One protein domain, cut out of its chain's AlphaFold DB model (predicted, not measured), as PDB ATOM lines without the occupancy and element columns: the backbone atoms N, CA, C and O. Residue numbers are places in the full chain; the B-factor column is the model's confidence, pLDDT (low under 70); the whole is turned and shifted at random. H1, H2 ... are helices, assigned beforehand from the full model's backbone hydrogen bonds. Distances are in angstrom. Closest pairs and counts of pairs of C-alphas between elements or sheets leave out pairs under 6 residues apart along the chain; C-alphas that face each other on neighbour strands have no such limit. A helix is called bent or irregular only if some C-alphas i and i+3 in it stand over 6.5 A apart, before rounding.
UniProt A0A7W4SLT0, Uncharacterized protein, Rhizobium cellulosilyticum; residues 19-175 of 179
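This is residues 19 to 175 of the 179 residues of an uncharacterized protein of Rhizobium cellulosilyticum (UniProt A0A7W4SLT0). A core of crossed helices: H2 runs through the middle, and H1, H4, H5, H7 and H8 pack round it at steep or nearly perpendicular tilts. The short helix H6 lies at one end of the long axis and H10 at the other, while H3 sits near the last residue of H2. The printed part has 157 residues with ten named helices, H1 to H10 in order along the chain, and no named strand: all helix. It is compact, with a radius of gyration of the C-alphas of 14.9 A, yet elongated, spanning 48 by 30 by 30 A.

H1, residues 19 to 31, begins at C-alpha 19 (242.038, 179.433, 196.077) and is 18.0 A long. H2, residues 40 to 56, is the longest helix at 24.4 A, with C-alpha 40 at (242.359, 181.902, 183.935). H3 is residues 62 to 67, H4 residues 75 to 83, H5 residues 85 to 97 with 18.0 A, and H6 residues 105 to 113. H7, residues 115 to 127, measures 18.6 A and H8, residues 134 to 149, 22.8 A. H9 is residues 152 to 158, neither bent nor irregular, but only just: C-alphas 152 and 155 are 6.2 A apart. H10, residues 168 to 175, ends at C-alpha 175 (239.342, 198.509, 175.355).

H2 is the hub, touching six helices. With residues 43 to 50 alone it touches H1, closest C-alphas Ala 22 and Ile 47 at 5.3 A, a steep tilt of 54 degrees, opposite ways. With residues 45 to 52 alone it touches H7, closest C-alphas Gln 48 and Ala 120 at 4.5 A. Its residues 52 to 56 alone touch residues 91 to 96 of H5, closest C-alphas Val 56 and Ala 95 at 4.7 A. H4 and H8 touch, closest C-alphas Ser 82 and Ala 144 at 4.7 A, a steep tilt of 58 degrees, opposite ways. H4 and H9 only just touch, with 3 pairs of C-alphas within 8 A, the closest Ala 79 and Thr 153 at 7.1 A. H3 and H5 are near each other, and H6 and H10 are apart. Every O i to N i+4 pair is within hydrogen-bond range in H1 to H8 and H10; in H9 it is 1 of 3, beside 2 of 4 O i to N i+3 pairs.

The two C-alphas farthest apart, those of Gly 103 and Lys 173, are 49.3 A apart. The printed part has no cut, and no link is long. Mean pLDDT of the printed part is 85.7, and residues 151 to 175 are under 70.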
ATOM      1  N   CYS A  19     242.976 179.559 197.195       90.00
ATOM      2  CA  CYS A  19     242.038 179.433 196.077       90.00
ATOM      3  C   CYS A  19     240.620 179.919 196.408       90.00
ATOM      4  O   CYS A  19     239.976 180.498 195.545       90.00
ATOM      5  N   GLU A  20     240.128 179.714 197.631       89.50
ATOM      6  CA  GLU A  20     238.805 180.192 198.056       89.50
ATOM      7  C   GLU A  20     238.756 181.719 198.061       89.50
ATOM      8  O   GLU A  20     237.762 182.297 197.637       89.50
ATOM      9  N   VAL A  21     239.857 182.373 198.439       89.88
ATOM     10  CA  VAL A  21     239.996 183.834 198.373       89.88
ATOM     11  C   VAL A  21     239.894 184.337 196.932       89.88
ATOM     12  O   VAL A  21     239.143 185.271 196.645       89.88
ATOM     13  N   ALA A  22     240.610 183.697 196.006       91.88
ATOM     14  CA  ALA A  22     240.556 184.048 194.589       91.88
ATOM     15  C   ALA A  22     239.175 183.761 193.968       91.88
ATOM     16  O   ALA A  22     238.671 184.558 193.176       91.88
ATOM     17  N   ILE A  23     238.527 182.659 194.361       92.19
ATOM     18  CA  ILE A  23     237.160 182.328 193.937       92.19
ATOM     19  C   ILE A  23     236.169 183.353 194.489       92.19
ATOM     20  O   ILE A  23     235.330 183.835 193.736       92.19
ATOM     21  N   ALA A  24     236.288 183.752 195.755       90.50
ATOM     22  CA  ALA A  24     235.441 184.782 196.347       90.50
ATOM     23  C   ALA A  24     235.593 186.126 195.617       90.50
ATOM     24  O   ALA A  24     234.599 186.813 195.376       90.50
ATOM     25  N   PHE A  25     236.814 186.489 195.211       91.69
ATOM     26  CA  PHE A  25     237.048 187.654 194.357       91.69
ATOM     27  C   PHE A  25     236.326 187.520 193.006       91.69
ATOM     28  O   PHE A  25     235.580 188.420 192.618       91.69
ATOM     29  N   ARG A  26     236.483 186.380 192.318       93.69
ATOM     30  CA  ARG A  26     235.805 186.099 191.042       93.69
ATOM     31  C   ARG A  26     234.288 186.184 191.159       93.69
ATOM     32  O   ARG A  26     233.648 186.856 190.356       93.69
ATOM     33  N   ASP A  27     233.723 185.524 192.160       92.06
ATOM     34  CA  ASP A  27     232.286 185.497 192.417       92.06
ATOM     35  C   ASP A  27     231.718 186.902 192.579       92.06
ATOM     36  O   ASP A  27     230.642 187.208 192.077       92.06
ATOM     37  N   VAL A  28     232.451 187.772 193.267       91.06
ATOM     38  CA  VAL A  28     232.049 189.160 193.483       91.06
ATOM     39  C   VAL A  28     232.089 189.948 192.181       91.06
ATOM     40  O   VAL A  28     231.126 190.645 191.881       91.06
ATOM     41  N   VAL A  29     233.161 189.823 191.395       91.62
ATOM     42  CA  VAL A  29     233.280 190.478 190.081       91.62
ATOM     43  C   VAL A  29     232.102 190.112 189.175       91.62
ATOM     44  O   VAL A  29     231.494 191.001 188.575       91.62
ATOM     45  N   ILE A  30     231.741 188.826 189.137       90.81
ATOM     46  CA  ILE A  30     230.614 188.322 188.345       90.81
ATOM     47  C   ILE A  30     229.284 188.841 188.909       90.81
ATOM     48  O   ILE A  30     228.486 189.415 188.175       90.81
ATOM     49  N   ARG A  31     229.041 188.710 190.222       90.62
ATOM     50  CA  ARG A  31     227.788 189.166 190.859       90.62
ATOM     51  C   ARG A  31     227.584 190.678 190.775       90.62
ATOM     52  O   ARG A  31     226.448 191.141 190.826       90.62
ATOM     53  N   SER A  32     228.664 191.448 190.671       88.56
ATOM     54  CA  SER A  32     228.627 192.897 190.466       88.56
ATOM     55  C   SER A  32     228.500 193.304 188.992       88.56
ATOM     56  O   SER A  32     228.555 194.498 188.711       88.56
ATOM     57  N   ASN A  33     228.320 192.356 188.060       88.81
ATOM     58  CA  ASN A  33     228.250 192.593 186.612       88.81
ATOM     59  C   ASN A  33     229.449 193.390 186.063       88.81
ATOM     60  O   ASN A  33     229.306 194.182 185.132       88.81
ATOM     61  N   VAL A  34     230.638 193.211 186.650       89.56
ATOM     62  CA  VAL A  34     231.867 193.861 186.163       89.56
ATOM     63  C   VAL A  34     232.444 193.083 184.978       89.56
ATOM     64  O   VAL A  34     232.911 193.674 184.004       89.56
ATOM     65  N   MET A  35     232.415 191.750 185.056       91.50
ATOM     66  CA  MET A  35     232.867 190.859 183.991       91.50
ATOM     67  C   MET A  35     232.200 189.489 184.129       91.50
ATOM     68  O   MET A  35     232.135 188.957 185.234       91.50
ATOM     69  N   ASP A  36     231.749 188.916 183.012       87.62
ATOM     70  CA  ASP A  36     231.061 187.617 182.996       87.62
ATOM     71  C   ASP A  36     232.013 186.446 183.288       87.62
ATOM     72  O   ASP A  36     231.643 185.467 183.936       87.62
ATOM     73  N   GLU A  37     233.266 186.560 182.841       91.00
ATOM     74  CA  GLU A  37     234.304 185.561 183.065       91.00
ATOM     75  C   GLU A  37     235.678 186.219 183.204       91.00
ATOM     76  O   GLU A  37     236.068 187.054 182.391       91.00
ATOM     77  N   ILE A  38     236.427 185.831 184.237       91.56
ATOM     78  CA  ILE A  38     237.800 186.293 184.451       91.56
ATOM     79  C   ILE A  38     238.753 185.330 183.732       91.56
ATOM     80  O   ILE A  38     238.635 184.122 183.956       91.56
ATOM     81  N   PRO A  39     239.720 185.826 182.933       94.81
ATOM     82  CA  PRO A  39     240.737 184.977 182.320       94.81
ATOM     83  C   PRO A  39     241.470 184.112 183.354       94.81
ATOM     84  O   PRO A  39     241.770 184.564 184.462       94.81
ATOM     85  N   ALA A  40     241.771 182.862 183.000       94.12
ATOM     86  CA  ALA A  40     242.359 181.902 183.935       94.12
ATOM     87  C   ALA A  40     243.715 182.369 184.492       94.12
ATOM     88  O   ALA A  40     243.971 182.229 185.682       94.12
ATOM     89  N   ASP A  41     244.548 183.002 183.668       94.25
ATOM     90  CA  ASP A  41     245.865 183.502 184.064       94.25
ATOM     91  C   ASP A  41     245.796 184.737 184.986       94.25
ATOM     92  O   ASP A  41     246.640 184.928 185.865       94.25
ATOM     93  N   VAL A  42     244.755 185.556 184.832       95.50
ATOM     94  CA  VAL A  42     244.405 186.660 185.740       95.50
ATOM     95  C   VAL A  42     243.954 186.103 187.095       95.50
ATOM     96  O   VAL A  42     244.376 186.596 188.144       95.50
ATOM     97  N   LEU A  43     243.135 185.046 187.089       95.81
ATOM     98  CA  LEU A  43     242.715 184.360 188.311       95.81
ATOM     99  C   LEU A  43     243.893 183.654 189.002       95.81
ATOM    100  O   LEU A  43     244.002 183.707 190.226       95.81
ATOM    101  N   ASP A  44     244.814 183.068 188.236       96.31
ATOM    102  CA  ASP A  44     246.040 182.469 188.764       96.31
ATOM    103  C   ASP A  44     246.903 183.505 189.491       96.31
ATOM    104  O   ASP A  44     247.444 183.206 190.560       96.31
ATOM    105  N   LEU A  45     246.996 184.734 188.966       96.50
ATOM    106  CA  LEU A  45     247.673 185.839 189.650       96.50
ATOM    107  C   LEU A  45     246.964 186.217 190.964       96.50
ATOM    108  O   LEU A  45     247.636 186.424 191.976       96.50
ATOM    109  N   ALA A  46     245.628 186.228 190.993       96.94
ATOM    110  CA  ALA A  46     244.870 186.443 192.228       96.94
ATOM    111  C   ALA A  46     245.136 185.345 193.276       96.94
ATOM    112  O   ALA A  46     245.290 185.650 194.460       96.94
ATOM    113  N   ILE A  47     245.274 184.082 192.853       97.06
ATOM    114  CA  ILE A  47     245.685 182.978 193.737       97.06
ATOM    115  C   ILE A  47     247.091 183.227 194.297       97.06
ATOM    116  O   ILE A  47     247.327 182.990 195.484       97.06
ATOM    117  N   GLN A  48     248.027 183.734 193.485       97.69
ATOM    118  CA  GLN A  48     249.368 184.056 193.985       97.69
ATOM    119  C   GLN A  48     249.317 185.174 195.041       97.69
ATOM    120  O   GLN A  48     249.978 185.060 196.073       97.69
ATOM    121  N   PHE A  49     248.499 186.214 194.844       97.50
ATOM    122  CA  PHE A  49     248.278 187.254 195.860       97.50
ATOM    123  C   PHE A  49     247.665 186.689 197.144       97.50
ATOM    124  O   PHE A  49     248.138 187.010 198.235       97.50
ATOM    125  N   ALA A  50     246.692 185.785 197.036       96.75
ATOM    126  CA  ALA A  50     246.089 185.129 198.194       96.75
ATOM    127  C   ALA A  50     247.096 184.284 198.996       96.75
ATOM    128  O   ALA A  50     247.030 184.247 200.223       96.75
ATOM    129  N   TRP A  51     248.076 183.647 198.342       97.31
ATOM    130  CA  TRP A  51     249.166 182.953 199.042       97.31
ATOM    131  C   TRP A  51     250.051 183.905 199.852       97.31
ATOM    132  O   TRP A  51     250.439 183.574 200.975       97.31
ATOM    133  N   ILE A  52     250.351 185.089 199.308       97.75
ATOM    134  CA  ILE A  52     251.069 186.136 200.046       97.75
ATOM    135  C   ILE A  52     250.225 186.608 201.232       97.75
ATOM    136  O   ILE A  52     250.728 186.635 202.354       97.75
ATOM    137  N   GLY A  53     248.939 186.887 201.011       96.50
ATOM    138  CA  GLY A  53     247.979 187.250 202.056       96.50
ATOM    139  C   GLY A  53     247.914 186.236 203.197       96.50
ATOM    140  O   GLY A  53     248.066 186.603 204.361       96.50
ATOM    141  N   LYS A  54     247.834 184.943 202.870       95.44
ATOM    142  CA  LYS A  54     247.837 183.864 203.863       95.44
ATOM    143  C   LYS A  54     249.095 183.883 204.729       95.44
ATOM    144  O   LYS A  54     248.990 183.732 205.942       95.44
ATOM    145  N   ALA A  55     250.272 184.123 204.149       96.62
ATOM    146  CA  ALA A  55     251.497 184.283 204.931       96.62
ATOM    147  C   ALA A  55     251.457 185.540 205.818       96.62
ATOM    148  O   ALA A  55     251.808 185.452 206.993       96.62
ATOM    149  N   VAL A  56     250.990 186.680 205.292       96.81
ATOM    150  CA  VAL A  56     250.806 187.926 206.066       96.81
ATOM    151  C   VAL A  56     249.852 187.715 207.246       96.81
ATOM    152  O   VAL A  56     250.123 188.204 208.336       96.81
ATOM    153  N   SER A  57     248.795 186.915 207.085       95.00
ATOM    154  CA  SER A  57     247.836 186.621 208.160       95.00
ATOM    155  C   SER A  57     248.425 185.872 209.362       95.00
ATOM    156  O   SER A  57     247.776 185.745 210.398       95.00
ATOM    157  N   ARG A  58     249.645 185.338 209.228       95.75
ATOM    158  CA  ARG A  58     250.363 184.649 210.308       95.75
ATOM    159  C   ARG A  58     251.447 185.499 210.943       95.75
ATOM    160  O   ARG A  58     252.162 184.996 211.810       95.75
ATOM    161  N   THR A  59     251.603 186.751 210.519       96.94
ATOM    162  CA  THR A  59     252.630 187.639 211.056       96.94
ATOM    163  C   THR A  59     252.076 188.646 212.051       96.94
ATOM    164  O   THR A  59     250.881 188.934 212.084       96.94
ATOM    165  N   ASP A  60     252.972 189.216 212.853       92.81
ATOM    166  CA  ASP A  60     252.707 190.387 213.696       92.81
ATOM    167  C   ASP A  60     252.197 191.601 212.898       92.81
ATOM    168  O   ASP A  60     251.509 192.467 213.439       92.81
ATOM    169  N   GLY A  61     252.460 191.623 211.593       88.06
ATOM    170  CA  GLY A  61     251.951 192.621 210.670       88.06
ATOM    171  C   GLY A  61     250.451 192.540 210.369       88.06
ATOM    172  O   GLY A  61     249.924 193.511 209.839       88.06
ATOM    173  N   LEU A  62     249.743 191.449 210.701       90.25
ATOM    174  CA  LEU A  62     248.300 191.298 210.430       90.25
ATOM    175  C   LEU A  62     247.483 192.507 210.918       90.25
ATOM    176  O   LEU A  62     246.612 193.002 210.205       90.25
ATOM    177  N   HIS A  63     247.791 193.012 212.115       87.12
ATOM    178  CA  HIS A  63     247.040 194.109 212.723       87.12
ATOM    179  C   HIS A  63     247.054 195.387 211.868       87.12
ATOM    180  O   HIS A  63     246.023 196.038 211.729       87.12
ATOM    181  N   GLU A  64     248.188 195.719 211.249       88.00
ATOM    182  CA  GLU A  64     248.331 196.903 210.390       88.00
ATOM    183  C   GLU A  64     247.449 196.817 209.135       88.00
ATOM    184  O   GLU A  64     246.796 197.794 208.750       88.00
ATOM    185  N   TRP A  65     247.368 195.629 208.534       89.19
ATOM    186  CA  TRP A  65     246.503 195.377 207.383       89.19
ATOM    187  C   TRP A  65     245.027 195.511 207.773       89.19
ATOM    188  O   TRP A  65     244.285 196.253 207.124       89.19
ATOM    189  N   CYS A  66     244.623 194.905 208.896       86.69
ATOM    190  CA  CYS A  66     243.253 195.004 209.399       86.69
ATOM    191  C   CYS A  66     242.856 196.444 209.756       86.69
ATOM    192  O   CYS A  66     241.742 196.862 209.441       86.69
ATOM    193  N   LEU A  67     243.755 197.229 210.365       83.62
ATOM    194  CA  LEU A  67     243.532 198.658 210.632       83.62
ATOM    195  C   LEU A  67     243.352 199.472 209.345       83.62
ATOM    196  O   LEU A  67     242.598 200.445 209.329       83.62
ATOM    197  N   SER A  68     243.993 199.045 208.258       83.00
ATOM    198  CA  SER A  68     243.817 199.618 206.919       83.00
ATOM    199  C   SER A  68     242.549 199.115 206.212       83.00
ATOM    200  O   SER A  68     242.299 199.470 205.060       83.00
ATOM    201  N   GLY A  69     241.730 198.301 206.888       85.44
ATOM    202  CA  GLY A  69     240.511 197.708 206.341       85.44
ATOM    203  C   GLY A  69     240.761 196.568 205.353       85.44
ATOM    204  O   GLY A  69     239.869 196.258 204.567       85.44
ATOM    205  N   ILE A  70     241.954 195.969 205.367       89.81
ATOM    206  CA  ILE A  70     242.332 194.854 204.497       89.81
ATOM    207  C   ILE A  70     242.525 193.617 205.368       89.81
ATOM    208  O   ILE A  70     243.441 193.570 206.183       89.81
ATOM    209  N   ASP A  71     241.689 192.599 205.187       90.00
ATOM    210  CA  ASP A  71     241.938 191.286 205.782       90.00
ATOM    211  C   ASP A  71     242.804 190.447 204.815       90.00
ATOM    212  O   ASP A  71     242.355 190.141 203.703       90.00
ATOM    213  N   PRO A  72     244.041 190.061 205.195       91.38
ATOM    214  CA  PRO A  72     244.939 189.291 204.334       91.38
ATOM    215  C   PRO A  72     244.406 187.920 203.880       91.38
ATOM    216  O   PRO A  72     244.925 187.371 202.909       91.38
ATOM    217  N   ASN A  73     243.380 187.369 204.538       89.94
ATOM    218  CA  ASN A  73     242.739 186.097 204.176       89.94
ATOM    219  C   ASN A  73     241.498 186.270 203.288       89.94
ATOM    220  O   ASN A  73     240.716 185.334 203.128       89.94
ATOM    221  N   THR A  74     241.285 187.453 202.713       90.94
ATOM    222  CA  THR A  74     240.059 187.778 201.974       90.94
ATOM    223  C   THR A  74     240.348 188.421 200.621       90.94
ATOM    224  O   THR A  74     241.490 188.733 200.270       90.94
ATOM    225  N   ARG A  75     239.293 188.601 199.816       90.44
ATOM    226  CA  ARG A  75     239.367 189.208 198.474       90.44
ATOM    227  C   ARG A  75     239.931 190.636 198.518       90.44
ATOM    228  O   ARG A  75     240.472 191.110 197.523       90.44
ATOM    229  N   GLU A  76     239.820 191.314 199.659       90.44
ATOM    230  CA  GLU A  76     240.342 192.654 199.907       90.44
ATOM    231  C   GLU A  76     241.868 192.691 199.732       90.44
ATOM    232  O   GLU A  76     242.395 193.666 199.195       90.44
ATOM    233  N   MET A  77     242.569 191.603 200.078       93.75
ATOM    234  CA  MET A  77     244.007 191.463 199.833       93.75
ATOM    235  C   MET A  77     244.335 191.452 198.339       93.75
ATOM    236  O   MET A  77     245.252 192.147 197.902       93.75
ATOM    237  N   VAL A  78     243.567 190.692 197.546       94.94
ATOM    238  CA  VAL A  78     243.723 190.648 196.085       94.94
ATOM    239  C   VAL A  78     243.535 192.051 195.521       94.94
ATOM    240  O   VAL A  78     244.416 192.545 194.829       94.94
ATOM    241  N   ALA A  79     242.450 192.731 195.896       92.50
ATOM    242  CA  ALA A  79     242.165 194.078 195.415       92.50
ATOM    243  C   ALA A  79     243.269 195.089 195.767       92.50
ATOM    244  O   ALA A  79     243.704 195.853 194.901       92.50
ATOM    245  N   ALA A  80     243.748 195.083 197.015       92.25
ATOM    246  CA  ALA A  80     244.825 195.965 197.458       92.25
ATOM    247  C   ALA A  80     246.114 195.718 196.662       92.25
ATOM    248  O   ALA A  80     246.690 196.648 196.095       92.25
ATOM    249  N   MET A  81     246.526 194.452 196.547       94.75
ATOM    250  CA  MET A  81     247.716 194.069 195.792       94.75
ATOM    251  C   MET A  81     247.577 194.346 194.294       94.75
ATOM    252  O   MET A  81     248.571 194.641 193.645       94.75
ATOM    253  N   SER A  82     246.386 194.291 193.705       94.25
ATOM    254  CA  SER A  82     246.210 194.612 192.286       94.25
ATOM    255  C   SER A  82     246.365 196.105 192.001       94.25
ATOM    256  O   SER A  82     246.969 196.476 190.997       94.25
ATOM    257  N   MET A  83     245.858 196.966 192.886       90.31
ATOM    258  CA  MET A  83     245.786 198.409 192.640       90.31
ATOM    259  C   MET A  83     247.030 199.186 193.088       90.31
ATOM    260  O   MET A  83     247.345 200.203 192.475       90.31
ATOM    261  N   ASP A  84     247.745 198.722 194.116       89.38
ATOM    262  CA  ASP A  84     248.831 199.482 194.742       89.38
ATOM    263  C   ASP A  84     250.156 198.697 194.761       89.38
ATOM    264  O   ASP A  84     250.261 197.597 195.312       89.38
ATOM    265  N   SER A  85     251.197 199.273 194.151       89.56
ATOM    266  CA  SER A  85     252.551 198.710 194.164       89.56
ATOM    267  C   SER A  85     253.158 198.669 195.559       89.56
ATOM    268  O   SER A  85     253.818 197.684 195.892       89.56
ATOM    269  N   LEU A  86     252.900 199.681 196.391       90.25
ATOM    270  CA  LEU A  86     253.410 199.728 197.757       90.25
ATOM    271  C   LEU A  86     252.757 198.645 198.620       90.25
ATOM    272  O   LEU A  86     253.449 197.989 199.402       90.25
ATOM    273  N   ALA A  87     251.456 198.398 198.434       92.25
ATOM    274  CA  ALA A  87     250.768 197.278 199.069       92.25
ATOM    275  C   ALA A  87     251.418 195.941 198.681       92.25
ATOM    276  O   ALA A  87     251.709 195.129 199.560       92.25
ATOM    277  N   ARG A  88     251.737 195.717 197.395       94.62
ATOM    278  CA  ARG A  88     252.445 194.491 196.977       94.62
ATOM    279  C   ARG A  88     253.813 194.357 197.642       94.62
ATOM    280  O   ARG A  88     254.127 193.295 198.173       94.62
ATOM    281  N   GLU A  89     254.624 195.412 197.638       94.25
ATOM    282  CA  GLU A  89     255.960 195.392 198.248       94.25
ATOM    283  C   GLU A  89     255.901 195.126 199.757       94.25
ATOM    284  O   GLU A  89     256.628 194.270 200.271       94.25
ATOM    285  N   THR A  90     254.992 195.805 200.455       94.38
ATOM    286  CA  THR A  90     254.765 195.639 201.898       94.38
ATOM    287  C   THR A  90     254.296 194.225 202.217       94.38
ATOM    288  O   THR A  90     254.839 193.576 203.114       94.38
ATOM    289  N   ALA A  91     253.352 193.696 201.433       96.31
ATOM    290  CA  ALA A  91     252.848 192.338 201.590       96.31
ATOM    291  C   ALA A  91     253.967 191.302 201.434       96.31
ATOM    292  O   ALA A  91     254.077 190.393 202.253       96.31
ATOM    293  N   ILE A  92     254.850 191.467 200.440       97.31
ATOM    294  CA  ILE A  92     256.022 190.598 200.253       97.31
ATOM    295  C   ILE A  92     256.964 190.683 201.461       97.31
ATOM    296  O   ILE A  92     257.410 189.645 201.956       97.31
ATOM    297  N   GLN A  93     257.273 191.887 201.960       96.81
ATOM    298  CA  GLN A  93     258.140 192.033 203.138       96.81
ATOM    299  C   GLN A  93     257.535 191.343 204.364       96.81
ATOM    300  O   GLN A  93     258.238 190.588 205.036       96.81
ATOM    301  N   HIS A  94     256.240 191.532 204.626       96.50
ATOM    302  CA  HIS A  94     255.552 190.887 205.744       96.50
ATOM    303  C   HIS A  94     255.531 189.365 205.561       96.50
ATOM    304  O   HIS A  94     255.971 188.629 206.444       96.50
ATOM    305  N   ALA A  95     255.127 188.877 204.388       96.94
ATOM    306  CA  ALA A  95     255.053 187.453 204.087       96.94
ATOM    307  C   ALA A  95     256.403 186.739 204.245       96.94
ATOM    308  O   ALA A  95     256.443 185.625 204.764       96.94
ATOM    309  N   VAL A  96     257.516 187.371 203.857       97.44
ATOM    310  CA  VAL A  96     258.854 186.749 203.876       97.44
ATOM    311  C   VAL A  96     259.608 186.991 205.182       97.44
ATOM    312  O   VAL A  96     260.223 186.066 205.710       97.44
ATOM    313  N   LYS A  97     259.589 188.222 205.697       97.06
ATOM    314  CA  LYS A  97     260.443 188.659 206.814       97.06
ATOM    315  C   LYS A  97     259.682 188.976 208.096       97.06
ATOM    316  O   LYS A  97     260.321 189.098 209.137       97.06
ATOM    317  N   GLY A  98     258.355 189.098 208.036       96.62
ATOM    318  CA  GLY A  98     257.527 189.343 209.215       96.62
ATOM    319  C   GLY A  98     257.728 188.255 210.268       96.62
ATOM    320  O   GLY A  98     257.951 187.080 209.927       96.62
ATOM    321  N   LYS A  99     257.682 188.644 211.543       96.88
ATOM    322  CA  LYS A  99     257.747 187.682 212.645       96.88
ATOM    323  C   LYS A  99     256.391 187.007 212.761       96.88
ATOM    324  O   LYS A  99     255.376 187.612 212.442       96.88
ATOM    325  N   ALA A 100     256.370 185.753 213.190       95.81
ATOM    326  CA  ALA A 100     255.102 185.090 213.452       95.81
ATOM    327  C   ALA A 100     254.348 185.818 214.572       95.81
ATOM    328  O   ALA A 100     254.965 186.261 215.544       95.81
ATOM    329  N   ALA A 101     253.027 185.920 214.438       93.38
ATOM    330  CA  ALA A 101     252.181 186.262 215.570       93.38
ATOM    331  C   ALA A 101     252.214 185.119 216.598       93.38
ATOM    332  O   ALA A 101     252.484 183.965 216.252       93.38
ATOM    333  N   TYR A 102     251.941 185.453 217.860       91.00
ATOM    334  CA  TYR A 102     251.992 184.500 218.965       91.00
ATOM    335  C   TYR A 102     251.113 183.271 218.690       91.00
ATOM    336  O   TYR A 102     249.913 183.411 218.451       91.00
ATOM    337  N   GLY A 103     251.711 182.077 218.729       92.44
ATOM    338  CA  GLY A 103     251.021 180.804 218.509       92.44
ATOM    339  C   GLY A 103     250.881 180.389 217.039       92.44
ATOM    340  O   GLY A 103     250.332 179.324 216.766       92.44
ATOM    341  N   LEU A 104     251.376 181.189 216.085       93.25
ATOM    342  CA  LEU A 104     251.308 180.909 214.642       93.25
ATOM    343  C   LEU A 104     252.676 180.571 214.022       93.25
ATOM    344  O   LEU A 104     252.806 180.510 212.797       93.25
ATOM    345  N   GLU A 105     253.701 180.324 214.840       96.12
ATOM    346  CA  GLU A 105     255.081 180.083 214.408       96.12
ATOM    347  C   GLU A 105     255.198 178.881 213.465       96.12
ATOM    348  O   GLU A 105     255.866 178.955 212.430       96.12
ATOM    349  N   GLU A 106     254.551 177.768 213.813       94.62
ATOM    350  CA  GLU A 106     254.561 176.551 213.000       94.62
ATOM    351  C   GLU A 106     253.762 176.732 211.705       94.62
ATOM    352  O   GLU A 106     254.230 176.343 210.635       94.62
ATOM    353  N   SER A 107     252.609 177.404 211.781       93.50
ATOM    354  CA  SER A 107     251.765 177.704 210.620       93.50
ATOM    355  C   SER A 107     252.506 178.567 209.594       93.50
ATOM    356  O   SER A 107     252.610 178.195 208.423       93.50
ATOM    357  N   LEU A 108     253.122 179.671 210.034       95.38
ATOM    358  CA  LEU A 108     253.919 180.535 209.161       95.38
ATOM    359  C   LEU A 108     255.121 179.792 208.568       95.38
ATOM    360  O   LEU A 108     255.432 179.963 207.387       95.38
ATOM    361  N   ARG A 109     255.795 178.955 209.367       96.56
ATOM    362  CA  ARG A 109     256.913 178.129 208.890       96.56
ATOM    363  C   ARG A 109     256.460 177.159 207.801       96.56
ATOM    364  O   ARG A 109     257.140 177.072 206.783       96.56
ATOM    365  N   SER A 110     255.333 176.476 208.004       95.69
ATOM    366  CA  SER A 110     254.747 175.533 207.043       95.69
ATOM    367  C   SER A 110     254.364 176.221 205.730       95.69
ATOM    368  O   SER A 110     254.719 175.758 204.647       95.69
ATOM    369  N   ILE A 111     253.728 177.397 205.804       95.12
ATOM    370  CA  ILE A 111     253.404 178.188 204.610       95.12
ATOM    371  C   ILE A 111     254.685 178.555 203.857       95.12
ATOM    372  O   ILE A 111     254.783 178.295 202.658       95.12
ATOM    373  N   ARG A 112     255.691 179.103 204.554       96.38
ATOM    374  CA  ARG A 112     256.956 179.546 203.944       96.38
ATOM    375  C   ARG A 112     257.778 178.408 203.340       96.38
ATOM    376  O   ARG A 112     258.515 178.652 202.388       96.38
ATOM    377  N   SER A 113     257.676 177.193 203.878       95.38
ATOM    378  CA  SER A 113     258.351 176.014 203.327       95.38
ATOM    379  C   SER A 113     257.581 175.354 202.179       95.38
ATOM    380  O   SER A 113     258.147 174.519 201.472       95.38
ATOM    381  N   SER A 114     256.313 175.720 201.964       95.56
ATOM    382  CA  SER A 114     255.503 175.143 200.896       95.56
ATOM    383  C   SER A 114     256.004 175.558 199.506       95.56
ATOM    384  O   SER A 114     256.356 176.713 199.245       95.56
ATOM    385  N   GLN A 115     255.991 174.607 198.568       96.00
ATOM    386  CA  GLN A 115     256.345 174.881 197.171       96.00
ATOM    387  C   GLN A 115     255.373 175.871 196.517       96.00
ATOM    388  O   GLN A 115     255.797 176.697 195.711       96.00
ATOM    389  N   ALA A 116     254.091 175.816 196.892       94.12
ATOM    390  CA  ALA A 116     253.061 176.719 196.389       94.12
ATOM    391  C   ALA A 116     253.354 178.177 196.769       94.12
ATOM    392  O   ALA A 116     253.369 179.043 195.897       94.12
ATOM    393  N   PHE A 117     253.695 178.443 198.035       96.50
ATOM    394  CA  PHE A 117     254.128 179.774 198.458       96.50
ATOM    395  C   PHE A 117     255.419 180.207 197.754       96.50
ATOM    396  O   PHE A 117     255.518 181.343 197.299       96.50
ATOM    397  N   GLY A 118     256.396 179.305 197.608       97.06
ATOM    398  CA  GLY A 118     257.633 179.598 196.877       97.06
ATOM    399  C   GLY A 118     257.393 179.983 195.411       97.06
ATOM    400  O   GLY A 118     258.074 180.866 194.888       97.06
ATOM    401  N   HIS A 119     256.417 179.358 194.749       97.44
ATOM    402  CA  HIS A 119     255.983 179.733 193.406       97.44
ATOM    403  C   HIS A 119     255.268 181.090 193.399       97.44
ATOM    404  O   HIS A 119     255.650 181.971 192.628       97.44
ATOM    405  N   ALA A 120     254.303 181.289 194.301       97.38
ATOM    406  CA  ALA A 120     253.578 182.547 194.438       97.38
ATOM    407  C   ALA A 120     254.523 183.727 194.663       97.38
ATOM    408  O   ALA A 120     254.440 184.729 193.959       97.38
ATOM    409  N   LEU A 121     255.491 183.580 195.568       97.75
ATOM    410  CA  LEU A 121     256.489 184.605 195.841       97.75
ATOM    411  C   LEU A 121     257.279 184.986 194.585       97.75
ATOM    412  O   LEU A 121     257.441 186.174 194.321       97.75
ATOM    413  N   LYS A 122     257.728 184.007 193.789       96.81
ATOM    414  CA  LYS A 122     258.453 184.272 192.535       96.81
ATOM    415  C   LYS A 122     257.594 185.032 191.528       96.81
ATOM    416  O   LYS A 122     258.074 185.998 190.941       96.81
ATOM    417  N   VAL A 123     256.340 184.619 191.341       95.56
ATOM    418  CA  VAL A 123     255.412 185.283 190.413       95.56
ATOM    419  C   VAL A 123     255.146 186.717 190.861       95.56
ATOM    420  O   VAL A 123     255.316 187.646 190.078       95.56
ATOM    421  N   VAL A 124     254.807 186.926 192.133       95.75
ATOM    422  CA  VAL A 124     254.512 188.266 192.659       95.75
ATOM    423  C   VAL A 124     255.750 189.168 192.604       95.75
ATOM    424  O   VAL A 124     255.642 190.327 192.218       95.75
ATOM    425  N   GLN A 125     256.944 188.644 192.903       95.19
ATOM    426  CA  GLN A 125     258.198 189.387 192.735       95.19
ATOM    427  C   GLN A 125     258.491 189.739 191.271       95.19
ATOM    428  O   GLN A 125     259.023 190.817 191.022       95.19
ATOM    429  N   SER A 126     258.141 188.871 190.313       92.62
ATOM    430  CA  SER A 126     258.260 189.161 188.876       92.62
ATOM    431  C   SER A 126     257.361 190.331 188.474       92.62
ATOM    432  O   SER A 126     257.826 191.286 187.855       92.62
ATOM    433  N   VAL A 127     256.098 190.303 188.909       91.06
ATOM    434  CA  VAL A 127     255.108 191.361 188.642       91.06
ATOM    435  C   VAL A 127     255.507 192.696 189.292       91.06
ATOM    436  O   VAL A 127     255.253 193.757 188.730       91.06
ATOM    437  N   CYS A 128     256.165 192.660 190.456       86.12
ATOM    438  CA  CYS A 128     256.722 193.837 191.140       86.12
ATOM    439  C   CYS A 128     258.141 194.217 190.694       86.12
ATOM    440  O   CYS A 128     258.735 195.140 191.252       86.12
ATOM    441  N   GLY A 129     258.731 193.483 189.750       84.12
ATOM    442  CA  GLY A 129     260.095 193.714 189.301       84.12
ATOM    443  C   GLY A 129     260.250 195.050 188.574       84.12
ATOM    444  O   GLY A 129     259.284 195.679 188.160       84.12
ATOM    445  N   ARG A 130     261.502 195.475 188.352       81.50
ATOM    446  CA  ARG A 130     261.791 196.693 187.567       81.50
ATOM    447  C   ARG A 130     261.361 196.578 186.101       81.50
ATOM    448  O   ARG A 130     261.086 197.593 185.481       81.50
ATOM    449  N   ASN A 131     261.328 195.354 185.572       84.81
ATOM    450  CA  ASN A 131     260.999 195.043 184.183       84.81
ATOM    451  C   ASN A 131     260.007 193.863 184.135       84.81
ATOM    452  O   ASN A 131     260.424 192.748 183.810       84.81
ATOM    453  N   PRO A 132     258.732 194.059 184.518       89.06
ATOM    454  CA  PRO A 132     257.720 193.013 184.392       89.06
ATOM    455  C   PRO A 132     257.499 192.671 182.914       89.06
ATOM    456  O   PRO A 132     257.679 193.518 182.033       89.06
ATOM    457  N   SER A 133     257.113 191.427 182.621       90.50
ATOM    458  CA  SER A 133     256.762 191.056 181.247       90.50
ATOM    459  C   SER A 133     255.480 191.769 180.798       90.50
ATOM    460  O   SER A 133     254.666 192.175 181.627       90.50
ATOM    461  N   VAL A 134     255.252 191.891 179.486       90.19
ATOM    462  CA  VAL A 134     253.997 192.466 178.953       90.19
ATOM    463  C   VAL A 134     252.780 191.714 179.501       90.19
ATOM    464  O   VAL A 134     251.823 192.338 179.944       90.19
ATOM    465  N   SER A 135     252.865 190.383 179.575       91.25
ATOM    466  CA  SER A 135     251.800 189.547 180.134       91.25
ATOM    467  C   SER A 135     251.562 189.816 181.626       91.25
ATOM    468  O   SER A 135     250.413 189.855 182.061       91.25
ATOM    469  N   ASP A 136     252.613 190.060 182.415       91.44
ATOM    470  CA  ASP A 136     252.466 190.431 183.829       91.44
ATOM    471  C   ASP A 136     251.752 191.778 183.985       91.44
ATOM    472  O   ASP A 136     250.866 191.919 184.830       91.44
ATOM    473  N   VAL A 137     252.105 192.755 183.142       90.62
ATOM    474  CA  VAL A 137     251.463 194.076 183.122       90.62
ATOM    475  C   VAL A 137     249.991 193.956 182.733       90.62
ATOM    476  O   VAL A 137     249.146 194.560 183.390       90.62
ATOM    477  N   GLU A 138     249.665 193.161 181.714       92.81
ATOM    478  CA  GLU A 138     248.286 192.928 181.270       92.81
ATOM    479  C   GLU A 138     247.439 192.264 182.359       92.81
ATOM    480  O   GLU A 138     246.366 192.769 182.694       92.81
ATOM    481  N   ARG A 139     247.931 191.179 182.972       94.06
ATOM    482  CA  ARG A 139     247.211 190.488 184.055       94.06
ATOM    483  C   ARG A 139     246.962 191.406 185.243       94.06
ATOM    484  O   ARG A 139     245.857 191.431 185.788       94.06
ATOM    485  N   LEU A 140     247.979 192.176 185.633       93.50
ATOM    486  CA  LEU A 140     247.871 193.133 186.726       93.50
ATOM    487  C   LEU A 140     246.890 194.261 186.387       93.50
ATOM    488  O   LEU A 140     246.074 194.618 187.234       93.50
ATOM    489  N   ALA A 141     246.928 194.787 185.161       91.81
ATOM    490  CA  ALA A 141     246.015 195.831 184.700       91.81
ATOM    491  C   ALA A 141     244.557 195.354 184.692       91.81
ATOM    492  O   ALA A 141     243.682 196.087 185.152       91.81
ATOM    493  N   ILE A 142     244.296 194.119 184.245       93.25
ATOM    494  CA  ILE A 142     242.959 193.519 184.303       93.25
ATOM    495  C   ILE A 142     242.506 193.402 185.759       93.25
ATOM    496  O   ILE A 142     241.442 193.914 186.100       93.25
ATOM    497  N   LEU A 143     243.309 192.796 186.643       94.06
ATOM    498  CA  LEU A 143     242.941 192.684 188.059       94.06
ATOM    499  C   LEU A 143     242.704 194.051 188.717       94.06
ATOM    500  O   LEU A 143     241.782 194.189 189.522       94.06
ATOM    501  N   ALA A 144     243.522 195.055 188.397       92.12
ATOM    502  CA  ALA A 144     243.388 196.406 188.929       92.12
ATOM    503  C   ALA A 144     242.096 197.078 188.446       92.12
ATOM    504  O   ALA A 144     241.377 197.669 189.252       92.12
ATOM    505  N   ASP A 145     241.763 196.949 187.159       92.12
ATOM    506  CA  ASP A 145     240.521 197.491 186.608       92.12
ATOM    507  C   ASP A 145     239.296 196.812 187.232       92.12
ATOM    508  O   ASP A 145     238.410 197.518 187.719       92.12
ATOM    509  N   LEU A 146     239.291 195.474 187.334       92.81
ATOM    510  CA  LEU A 146     238.238 194.716 188.023       92.81
ATOM    511  C   LEU A 146     238.076 195.189 189.474       92.81
ATOM    512  O   LEU A 146     236.974 195.521 189.905       92.81
ATOM    513  N   SER A 147     239.186 195.294 190.209       92.12
ATOM    514  CA  SER A 147     239.198 195.723 191.612       92.12
ATOM    515  C   SER A 147     238.693 197.154 191.791       92.12
ATOM    516  O   SER A 147     237.997 197.433 192.764       92.12
ATOM    517  N   SER A 148     238.990 198.059 190.854       89.12
ATOM    518  CA  SER A 148     238.568 199.466 190.912       89.12
ATOM    519  C   SER A 148     237.061 199.673 190.712       89.12
ATOM    520  O   SER A 148     236.516 200.706 191.108       89.12
ATOM    521  N   GLN A 149     236.389 198.704 190.084       86.38
ATOM    522  CA  GLN A 149     234.958 198.759 189.784       86.38
ATOM    523  C   GLN A 149     234.091 198.187 190.912       86.38
ATOM    524  O   GLN A 149     232.898 198.485 190.972       86.38
ATOM    525  N   LEU A 150     234.680 197.428 191.840       85.00
ATOM    526  CA  LEU A 150     233.973 196.932 193.017       85.00
ATOM    527  C   LEU A 150     233.628 198.098 193.964       85.00
ATOM    528  O   LEU A 150     234.423 199.001 194.216       85.00
ATOM    529  N   SER A 151     232.398 198.133 194.478       63.22
ATOM    530  CA  SER A 151     231.906 199.239 195.316       63.22
ATOM    531  C   SER A 151     232.639 199.352 196.653       63.22
ATOM    532  O   SER A 151     232.827 200.458 197.165       63.22
ATOM    533  N   ASP A 152     233.074 198.216 197.194       66.12
ATOM    534  CA  ASP A 152     233.607 198.103 198.553       66.12
ATOM    535  C   ASP A 152     235.095 198.494 198.613       66.12
ATOM    536  O   ASP A 152     235.583 198.990 199.629       66.12
ATOM    537  N   THR A 153     235.806 198.385 197.487       57.50
ATOM    538  CA  THR A 153     237.216 198.781 197.328       57.50
ATOM    539  C   THR A 153     237.396 200.293 197.173       57.50
ATOM    540  O   THR A 153     238.500 200.804 197.363       57.50
ATOM    541  N   LYS A 154     236.315 201.061 196.955       50.06
ATOM    542  CA  LYS A 154     236.348 202.540 196.991       50.06
ATOM    543  C   LYS A 154     236.769 203.102 198.356       50.06
ATOM    544  O   LYS A 154     237.179 204.260 198.430       50.06
ATOM    545  N   ARG A 155     236.687 202.306 199.433       48.22
ATOM    546  CA  ARG A 155     237.260 202.651 200.747       48.22
ATOM    547  C   ARG A 155     238.785 202.507 200.782       48.22
ATOM    548  O   ARG A 155     239.431 203.360 201.380       48.22
ATOM    549  N   LEU A 156     239.348 201.511 200.093       50.12
ATOM    550  CA  LEU A 156     240.797 201.274 200.015       50.12
ATOM    551  C   LEU A 156     241.507 202.363 199.194       50.12
ATOM    552  O   LEU A 156     242.559 202.848 199.591       50.12
ATOM    553  N   ALA A 157     240.873 202.859 198.125       45.62
ATOM    554  CA  ALA A 157     241.402 203.945 197.289       45.62
ATOM    555  C   ALA A 157     241.518 205.316 197.998       45.62
ATOM    556  O   ALA A 157     242.105 206.248 197.450       45.62
ATOM    557  N   ARG A 158     240.959 205.476 199.210       41.53
ATOM    558  CA  ARG A 158     241.131 206.697 200.022       41.53
ATOM    559  C   ARG A 158     242.406 206.676 200.870       41.53
ATOM    560  O   ARG A 158     242.803 207.725 201.374       41.53
ATOM    561  N   ALA A 159     243.071 205.529 200.989       38.19
ATOM    562  CA  ALA A 159     244.388 205.420 201.596       38.19
ATOM    563  C   ALA A 159     245.466 205.634 200.516       38.19
ATOM    564  O   ALA A 159     245.950 204.692 199.912       38.19
ATOM    565  N   LYS A 160     245.820 206.907 200.292       37.50
ATOM    566  CA  LYS A 160     246.950 207.398 199.476       37.50
ATOM    567  C   LYS A 160     246.897 207.093 197.968       37.50
ATOM    568  O   LYS A 160     247.361 206.070 197.485       37.50
ATOM    569  N   ALA A 161     246.479 208.102 197.206       36.16
ATOM    570  CA  ALA A 161     246.904 208.252 195.820       36.16
ATOM    571  C   ALA A 161     248.434 208.435 195.788       36.16
ATOM    572  O   ALA A 161     248.938 209.465 196.236       36.16
ATOM    573  N   VAL A 162     249.167 207.431 195.305       38.31
ATOM    574  CA  VAL A 162     250.606 207.524 195.021       38.31
ATOM    575  C   VAL A 162     250.816 207.245 193.537       38.31
ATOM    576  O   VAL A 162     250.272 206.291 192.979       38.31
ATOM    577  N   GLU A 163     251.570 208.135 192.894       39.69
ATOM    578  CA  GLU A 163     252.013 208.038 191.505       39.69
ATOM    579  C   GLU A 163     252.758 206.718 191.259       39.69
ATOM    580  O   GLU A 163     253.663 206.350 192.003       39.69
ATOM    581  N   GLY A 164     252.371 206.001 190.202       40.69
ATOM    582  CA  GLY A 164     252.944 204.697 189.844       40.69
ATOM    583  C   GLY A 164     251.947 203.748 189.178       40.69
ATOM    584  O   GLY A 164     252.340 202.753 188.573       40.69
ATOM    585  N   VAL A 165     250.654 204.074 189.226       44.75
ATOM    586  CA  VAL A 165     249.621 203.349 188.484       44.75
ATOM    587  C   VAL A 165     249.856 203.561 186.986       44.75
ATOM    588  O   VAL A 165     249.728 204.680 186.485       44.75
ATOM    589  N   VAL A 166     250.180 202.479 186.267       49.59
ATOM    590  CA  VAL A 166     249.999 202.389 184.810       49.59
ATOM    591  C   VAL A 166     248.611 202.935 184.527       49.59
ATOM    592  O   VAL A 166     247.635 202.355 184.990       49.59
ATOM    593  N   SER A 167     248.545 204.093 183.866       48.38
ATOM    594  CA  SER A 167     247.326 204.883 183.705       48.38
ATOM    595  C   SER A 167     246.151 203.977 183.323       48.38
ATOM    596  O   SER A 167     246.038 203.546 182.176       48.38
ATOM    597  N   LEU A 168     245.278 203.674 184.292       51.03
ATOM    598  CA  LEU A 168     244.071 202.866 184.077       51.03
ATOM    599  C   LEU A 168     243.210 203.486 182.966       51.03
ATOM    600  O   LEU A 168     242.530 202.783 182.221       51.03
ATOM    601  N   ASP A 169     243.311 204.805 182.788       52.91
ATOM    602  CA  ASP A 169     242.681 205.545 181.699       52.91
ATOM    603  C   ASP A 169     243.230 205.170 180.314       52.91
ATOM    604  O   ASP A 169     242.465 205.144 179.347       52.91
ATOM    605  N   ALA A 170     244.519 204.839 180.193       51.50
ATOM    606  CA  ALA A 170     245.111 204.366 178.942       51.50
ATOM    607  C   ALA A 170     244.572 202.978 178.556       51.50
ATOM    608  O   ALA A 170     244.191 202.767 177.403       51.50
ATOM    609  N   PHE A 171     244.445 202.064 179.523       48.47
ATOM    610  CA  PHE A 171     243.887 200.730 179.285       48.47
ATOM    611  C   PHE A 171     242.385 200.786 178.944       48.47
ATOM    612  O   PHE A 171     241.930 200.173 177.975       48.47
ATOM    613  N   ARG A 172     241.610 201.614 179.663       54.81
ATOM    614  CA  ARG A 172     240.175 201.835 179.395       54.81
ATOM    615  C   ARG A 172     239.907 202.419 178.010       54.81
ATOM    616  O   ARG A 172     238.934 202.032 177.363       54.81
ATOM    617  N   LYS A 173     240.760 203.338 177.538       56.28
ATOM    618  CA  LYS A 173     240.678 203.875 176.170       56.28
ATOM    619  C   LYS A 173     240.958 202.798 175.126       56.28
ATOM    620  O   LYS A 173     240.226 202.728 174.146       56.28
ATOM    621  N   HIS A 174     241.943 201.932 175.360       47.69
ATOM    622  CA  HIS A 174     242.269 200.853 174.427       47.69
ATOM    623  C   HIS A 174     241.136 199.828 174.280       47.69
ATOM    624  O   HIS A 174     240.817 199.429 173.163       47.69
ATOM    625  N   ARG A 175     240.465 199.461 175.382       48.47
ATOM    626  CA  ARG A 175     239.342 198.509 175.355       48.47
ATOM    627  C   ARG A 175     238.108 199.046 174.618       48.47
ATOM    628  O   ARG A 175     237.416 198.272 173.975       48.47
TER     629      ARG A 175